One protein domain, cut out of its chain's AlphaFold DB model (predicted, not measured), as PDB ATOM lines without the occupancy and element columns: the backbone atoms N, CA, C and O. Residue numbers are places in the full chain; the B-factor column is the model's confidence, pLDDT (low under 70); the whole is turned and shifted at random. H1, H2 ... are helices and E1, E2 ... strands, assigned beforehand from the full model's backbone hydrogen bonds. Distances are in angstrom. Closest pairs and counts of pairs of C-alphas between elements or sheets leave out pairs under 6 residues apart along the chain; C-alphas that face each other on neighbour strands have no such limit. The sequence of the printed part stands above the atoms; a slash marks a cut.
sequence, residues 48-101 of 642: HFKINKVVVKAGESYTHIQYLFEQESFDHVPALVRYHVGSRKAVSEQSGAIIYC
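This is residues 48 to 101 of the 642 residues of a protein of Cricetulus griseus (UniProt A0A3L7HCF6). A long hairpin, E1 and E2, makes one end of a rod; short E3 extends it into a meander, each strand the antiparallel neighbour of the one before, with H1 over one face and the unnamed stretch 88 to 101 at the other end. The printed part has 54 residues, with three named strands and one named helix that follow along the chain as E1, E2, E3, H1; the sheet order is E1 - E2 - E3, all antiparallel, and the class is mixed, helices and strands, with 27 residues in named elements. It is loose, with a radius of gyration of the C-alphas of 12.9 A and spans of 41 by 20 by 15 A.

E2, residues 63 to 69, is 19.4 A long; E1, residues 52 to 57, 15.9 A, begins at C-alpha 52 (-7.137, 21.144, 38.207). E3 is residues 72 to 74, 7.0 A. H1, residues 77 to 87, 15.6 A, ends at C-alpha 87 (3.150, 22.284, 56.670).

E1 and E2 run antiparallel at 149 degrees, N 54 and O 66 2.9 A apart, within hydrogen-bond range. E2 and E3, also a hairpin, stand at 139 degrees, with N 67 and O 74 at 2.8 A. E1 and E3 are apart. H1 is on the sheet at a height of 9.9 A, over E3, slantwise at 41 degrees on the local plane; the closest C-alphas of the two are those of Phe 74 and Leu 80, 6.0 A. In H1 every O i to N i+4 pair is within hydrogen-bond range.

The farthest C-alphas, of Glu 60 and Tyr 100, are 41.4 A apart. The printed part has no cut, and its three links are tight. Residue 94 has pLDDT under 70.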
ATOM      1  N   HIS A  48      -0.651  33.250  39.974       78.38
ATOM      2  CA  HIS A  48      -1.924  32.593  39.688       78.38
ATOM      3  C   HIS A  48      -1.749  31.076  39.531       78.38
ATOM      4  O   HIS A  48      -1.545  30.556  38.437       78.38
ATOM      5  N   PHE A  49      -1.869  30.353  40.644       80.75
ATOM      6  CA  PHE A  49      -1.747  28.896  40.681       80.75
ATOM      7  C   PHE A  49      -2.997  28.182  40.132       80.75
ATOM      8  O   PHE A  49      -4.111  28.362  40.635       80.75
ATOM      9  N   LYS A  50      -2.821  27.342  39.103       83.06
ATOM     10  CA  LYS A  50      -3.905  26.576  38.464       83.06
ATOM     11  C   LYS A  50      -4.181  25.268  39.215       83.06
ATOM     12  O   LYS A  50      -3.406  24.322  39.123       83.06
ATOM     13  N   ILE A  51      -5.334  25.186  39.877       86.25
ATOM     14  CA  ILE A  51      -5.833  23.949  40.498       86.25
ATOM     15  C   ILE A  51      -6.721  23.206  39.488       86.25
ATOM     16  O   ILE A  51      -7.724  23.750  39.021       86.25
ATOM     17  N   ASN A  52      -6.382  21.960  39.158       86.88
ATOM     18  CA  ASN A  52      -7.137  21.144  38.207       86.88
ATOM     19  C   ASN A  52      -8.242  20.362  38.931       86.88
ATOM     20  O   ASN A  52      -7.964  19.538  39.798       86.88
ATOM     21  N   LYS A  53      -9.508  20.589  38.564       89.38
ATOM     22  CA  LYS A  53     -10.660  19.849  39.101       89.38
ATOM     23  C   LYS A  53     -10.959  18.632  38.222       89.38
ATOM     24  O   LYS A  53     -11.403  18.798  37.088       89.38
ATOM     25  N   VAL A  54     -10.774  17.429  38.757       88.62
ATOM     26  CA  VAL A  54     -11.021  16.147  38.076       88.62
ATOM     27  C   VAL A  54     -12.211  15.433  38.727       88.62
ATOM     28  O   VAL A  54     -12.461  15.582  39.923       88.62
ATOM     29  N   VAL A  55     -12.972  14.670  37.938       87.19
ATOM     30  CA  VAL A  55     -14.028  13.775  38.439       87.19
ATOM     31  C   VAL A  55     -13.502  12.347  38.391       87.19
ATOM     32  O   VAL A  55     -13.253  11.814  37.311       87.19
ATOM     33  N   VAL A  56     -13.333  11.733  39.558       85.75
ATOM     34  CA  VAL A  56     -12.787  10.383  39.710       85.75
ATOM     35  C   VAL A  56     -13.942   9.402  39.912       85.75
ATOM     36  O   VAL A  56     -14.704   9.505  40.877       85.75
ATOM     37  N   LYS A  57     -14.080   8.444  38.988       82.50
ATOM     38  CA  LYS A  57     -14.978   7.289  39.134       82.50
ATOM     39  C   LYS A  57     -14.302   6.238  40.013       82.50
ATOM     40  O   LYS A  57     -13.273   5.698  39.620       82.50
ATOM     41  N   ALA A  58     -14.893   5.925  41.161       70.44
ATOM     42  CA  ALA A  58     -14.501   4.787  41.987       70.44
ATOM     43  C   ALA A  58     -15.627   3.743  41.938       70.44
ATOM     44  O   ALA A  58     -16.542   3.749  42.757       70.44
ATOM     45  N   GLY A  59     -15.575   2.878  40.923       73.12
ATOM     46  CA  GLY A  59     -16.643   1.924  40.612       73.12
ATOM     47  C   GLY A  59     -17.764   2.507  39.744       73.12
ATOM     48  O   GLY A  59     -17.680   3.626  39.236       73.12
ATOM     49  N   GLU A  60     -18.812   1.708  39.541       73.00
ATOM     50  CA  GLU A  60     -19.871   1.969  38.552       73.00
ATOM     51  C   GLU A  60     -20.862   3.065  38.977       73.00
ATOM     52  O   GLU A  60     -21.448   3.730  38.124       73.00
ATOM     53  N   SER A  61     -21.031   3.278  40.286       72.06
ATOM     54  CA  SER A  61     -22.074   4.135  40.868       72.06
ATOM     55  C   SER A  61     -21.560   5.356  41.643       72.06
ATOM     56  O   SER A  61     -22.363   6.219  41.996       72.06
ATOM     57  N   TYR A  62     -20.250   5.468  41.900       73.94
ATOM     58  CA  TYR A  62     -19.683   6.540  42.728       73.94
ATOM     59  C   TYR A  62     -18.658   7.396  41.971       73.94
ATOM     60  O   TYR A  62     -17.547   6.969  41.649       73.94
ATOM     61  N   THR A  63     -19.024   8.655  41.731       82.81
ATOM     62  CA  THR A  63     -18.120   9.717  41.270       82.81
ATOM     63  C   THR A  63     -17.845  10.694  42.403       82.81
ATOM     64  O   THR A  63     -18.787  11.297  42.919       82.81
ATOM     65  N   HIS A  64     -16.574  10.933  42.718       86.31
ATOM     66  CA  HIS A  64     -16.167  12.059  43.561       86.31
ATOM     67  C   HIS A  64     -15.369  13.089  42.756       86.31
ATOM     68  O   HIS A  64     -14.971  12.854  41.614       86.31
ATOM     69  N   ILE A  65     -15.185  14.267  43.342       89.12
ATOM     70  CA  ILE A  65     -14.380  15.346  42.772       89.12
ATOM     71  C   ILE A  65     -13.054  15.371  43.522       89.12
ATOM     72  O   ILE A  65     -13.056  15.361  44.749       89.12
ATOM     73  N   GLN A  66     -11.955  15.468  42.784       90.69
ATOM     74  CA  GLN A  66     -10.623  15.667  43.336       90.69
ATOM     75  C   GLN A  66      -9.990  16.918  42.714       90.69
ATOM     76  O   GLN A  66     -10.235  17.252  41.552       90.69
ATOM     77  N   TYR A  67      -9.196  17.631  43.500       89.06
ATOM     78  CA  TYR A  67      -8.475  18.835  43.108       89.06
ATOM     79  C   TYR A  67      -6.983  18.511  43.097       89.06
ATOM     80  O   TYR A  67      -6.389  18.296  44.152       89.06
ATOM     81  N   LEU A  68      -6.402  18.439  41.903       88.00
ATOM     82  CA  LEU A  68      -4.987  18.152  41.689       88.00
ATOM     83  C   LEU A  68      -4.219  19.464  41.538       88.00
ATOM     84  O   LEU A  68      -4.674  20.387  40.848       88.00
ATOM     85  N   PHE A  69      -3.053  19.533  42.165       86.81
ATOM     86  CA  PHE A  69      -2.191  20.701  42.145       86.81
ATOM     87  C   PHE A  69      -0.724  20.273  42.273       86.81
ATOM     88  O   PHE A  69      -0.369  19.532  43.184       86.81
ATOM     89  N   GLU A  70       0.092  20.682  41.299       84.69
ATOM     90  CA  GLU A  70       1.391  20.065  40.985       84.69
ATOM     91  C   GLU A  70       1.312  18.524  41.022       84.69
ATOM     92  O   GLU A  70       0.566  17.949  40.224       84.69
ATOM     93  N   GLN A  71       2.036  17.852  41.922       82.19
ATOM     94  CA  GLN A  71       2.024  16.391  42.090       82.19
ATOM     95  C   GLN A  71       1.101  15.908  43.231       82.19
ATOM     96  O   GLN A  71       1.034  14.708  43.496       82.19
ATOM     97  N   GLU A  72       0.394  16.812  43.916       87.69
ATOM     98  CA  GLU A  72      -0.455  16.512  45.076       87.69
ATOM     99  C   GLU A  72      -1.961  16.572  44.732       87.69
ATOM    100  O   GLU A  72      -2.396  17.180  43.748       87.69
ATOM    101  N   SER A  73      -2.791  15.903  45.539       90.38
ATOM    102  CA  SER A  73      -4.223  15.713  45.266       90.38
ATOM    103  C   SER A  73      -5.070  15.834  46.532       90.38
ATOM    104  O   SER A  73      -4.745  15.220  47.548       90.38
ATOM    105  N   PHE A  74      -6.172  16.584  46.462       91.56
ATOM    106  CA  PHE A  74      -6.984  16.974  47.621       91.56
ATOM    107  C   PHE A  74      -8.489  16.877  47.332       91.56
ATOM    108  O   PHE A  74      -8.936  17.227  46.241       91.56
ATOM    109  N   ASP A  75      -9.304  16.502  48.319       88.81
ATOM    110  CA  ASP A  75     -10.762  16.342  48.137       88.81
ATOM    111  C   ASP A  75     -11.494  17.678  47.915       88.81
ATOM    112  O   ASP A  75     -12.538  17.753  47.265       88.81
ATOM    113  N   HIS A  76     -10.948  18.772  48.453       85.81
ATOM    114  CA  HIS A  76     -11.506  20.114  48.307       85.81
ATOM    115  C   HIS A  76     -10.433  21.204  48.453       85.81
ATOM    116  O   HIS A  76      -9.492  21.066  49.231       85.81
ATOM    117  N   VAL A  77     -10.603  22.348  47.775       82.25
ATOM    118  CA  VAL A  77      -9.622  23.460  47.786       82.25
ATOM    119  C   VAL A  77      -9.222  23.931  49.205       82.25
ATOM    120  O   VAL A  77      -8.036  24.155  49.432       82.25
ATOM    121  N   PRO A  78     -10.121  24.013  50.212       83.56
ATOM    122  CA  PRO A  78      -9.690  24.315  51.583       83.56
ATOM    123  C   PRO A  78      -8.755  23.281  52.243       83.56
ATOM    124  O   PRO A  78      -8.107  23.620  53.227       83.56
ATOM    125  N   ALA A  79      -8.665  22.037  51.755       86.25
ATOM    126  CA  ALA A  79      -7.705  21.051  52.259       86.25
ATOM    127  C   ALA A  79      -6.293  21.362  51.749       86.25
ATOM    128  O   ALA A  79      -5.384  21.464  52.567       86.25
ATOM    129  N   LEU A  80      -6.153  21.646  50.447       88.25
ATOM    130  CA  LEU A  80      -4.929  22.167  49.820       88.25
ATOM    131  C   LEU A  80      -4.410  23.400  50.574       88.25
ATOM    132  O   LEU A  80      -3.272  23.421  51.037       88.25
ATOM    133  N   VAL A  81      -5.265  24.409  50.788       83.62
ATOM    134  CA  VAL A  81      -4.861  25.637  51.498       83.62
ATOM    135  C   VAL A  81      -4.406  25.331  52.931       83.62
ATOM    136  O   VAL A  81      -3.343  25.797  53.338       83.62
ATOM    137  N   ARG A  82      -5.152  24.515  53.692       86.44
ATOM    138  CA  ARG A  82      -4.747  24.118  55.055       86.44
ATOM    139  C   ARG A  82      -3.446  23.313  55.074       86.44
ATOM    140  O   ARG A  82      -2.681  23.462  56.020       86.44
ATOM    141  N   TYR A  83      -3.180  22.505  54.051       88.44
ATOM    142  CA  TYR A  83      -1.958  21.716  53.944       88.44
ATOM    143  C   TYR A  83      -0.714  22.593  53.750       88.44
ATOM    144  O   TYR A  83       0.209  22.485  54.557       88.44
ATOM    145  N   HIS A  84      -0.683  23.509  52.774       87.38
ATOM    146  CA  HIS A  84       0.488  24.389  52.592       87.38
ATOM    147  C   HIS A  84       0.645  25.399  53.747       87.38
ATOM    148  O   HIS A  84       1.767  25.664  54.171       87.38
ATOM    149  N   VAL A  85      -0.456  25.907  54.330       87.00
ATOM    150  CA  VAL A  85      -0.407  26.758  55.542       87.00
ATOM    151  C   VAL A  85       0.170  25.994  56.741       87.00
ATOM    152  O   VAL A  85       1.063  26.495  57.422       87.00
ATOM    153  N   GLY A  86      -0.330  24.783  57.009       84.81
ATOM    154  CA  GLY A  86       0.047  23.995  58.186       84.81
ATOM    155  C   GLY A  86       1.436  23.362  58.091       84.81
ATOM    156  O   GLY A  86       2.167  23.343  59.076       84.81
ATOM    157  N   SER A  87       1.824  22.878  56.908       86.69
ATOM    158  CA  SER A  87       3.150  22.284  56.670       86.69
ATOM    159  C   SER A  87       4.254  23.314  56.423       86.69
ATOM    160  O   SER A  87       5.429  22.966  56.499       86.69
ATOM    161  N   ARG A  88       3.890  24.562  56.081       82.75
ATOM    162  CA  ARG A  88       4.789  25.612  55.569       82.75
ATOM    163  C   ARG A  88       5.634  25.198  54.352       82.75
ATOM    164  O   ARG A  88       6.623  25.862  54.047       82.75
ATOM    165  N   LYS A  89       5.242  24.139  53.632       83.38
ATOM    166  CA  LYS A  89       5.808  23.815  52.317       83.38
ATOM    167  C   LYS A  89       5.544  24.951  51.327       83.38
ATOM    168  O   LYS A  89       4.545  25.667  51.439       83.38
ATOM    169  N   ALA A  90       6.407  25.058  50.319       83.38
ATOM    170  CA  ALA A  90       6.111  25.857  49.137       83.38
ATOM    171  C   ALA A  90       4.785  25.403  48.496       83.38
ATOM    172  O   ALA A  90       4.397  24.236  48.575       83.38
ATOM    173  N   VAL A  91       4.086  26.355  47.888       83.56
ATOM    174  CA  VAL A  91       2.880  26.159  47.075       83.56
ATOM    175  C   VAL A  91       3.258  25.660  45.683       83.56
ATOM    176  O   VAL A  91       2.502  24.922  45.077       83.56
ATOM    177  N   SER A  92       4.434  26.034  45.184       81.88
ATOM    178  CA  SER A  92       5.002  25.470  43.963       81.88
ATOM    179  C   SER A  92       6.517  25.428  44.070       81.88
ATOM    180  O   SER A  92       7.113  26.435  44.479       81.88
ATOM    181  N   GLU A  93       7.132  24.309  43.680       77.56
ATOM    182  CA  GLU A  93       8.597  24.137  43.694       77.56
ATOM    183  C   GLU A  93       9.311  25.239  42.896       77.56
ATOM    184  O   GLU A  93      10.335  25.758  43.337       77.56
ATOM    185  N   GLN A  94       8.728  25.666  41.771       68.81
ATOM    186  CA  GLN A  94       9.285  26.706  40.894       68.81
ATOM    187  C   GLN A  94       9.245  28.111  41.512       68.81
ATOM    188  O   GLN A  94      10.023  28.982  41.129       68.81
ATOM    189  N   SER A  95       8.317  28.349  42.445       75.94
ATOM    190  CA  SER A  95       8.088  29.667  43.053       75.94
ATOM    191  C   SER A  95       8.735  29.841  44.428       75.94
ATOM    192  O   SER A  95       8.913  30.969  44.881       75.94
ATOM    193  N   GLY A  96       8.970  28.739  45.152       79.31
ATOM    194  CA  GLY A  96       9.320  28.749  46.579       79.31
ATOM    195  C   GLY A  96       8.268  29.383  47.511       79.31
ATOM    196  O   GLY A  96       8.491  29.464  48.718       79.31
ATOM    197  N   ALA A  97       7.126  29.849  46.995       78.62
ATOM    198  CA  ALA A  97       6.201  30.712  47.724       78.62
ATOM    199  C   ALA A  97       5.420  29.943  48.803       78.62
ATOM    200  O   ALA A  97       4.742  28.969  48.494       78.62
ATOM    201  N   ILE A  98       5.457  30.402  50.057       84.44
ATOM    202  CA  ILE A  98       4.740  29.786  51.192       84.44
ATOM    203  C   ILE A  98       3.485  30.580  51.585       84.44
ATOM    204  O   ILE A  98       3.470  31.814  51.528       84.44
ATOM    205  N   ILE A  99       2.426  29.901  52.045       80.12
ATOM    206  CA  ILE A  99       1.212  30.578  52.539       80.12
ATOM    207  C   ILE A  99       1.396  30.977  54.010       80.12
ATOM    208  O   ILE A  99       1.120  30.195  54.915       80.12
ATOM    209  N   TYR A 100       1.841  32.212  54.249       75.12
ATOM    210  CA  TYR A 100       2.029  32.742  55.608       75.12
ATOM    211  C   TYR A 100       0.727  33.245  56.261       75.12
ATOM    212  O   TYR A 100       0.436  32.901  57.401       75.12
ATOM    213  N   CYS A 101      -0.072  34.042  55.540       73.62
ATOM    214  CA  CYS A 101      -1.329  34.611  56.037       73.62
ATOM    215  C   CYS A 101      -2.436  34.460  54.972       73.62
ATOM    216  O   CYS A 101      -2.448  35.218  53.997       73.62
TER     217      CYS A 101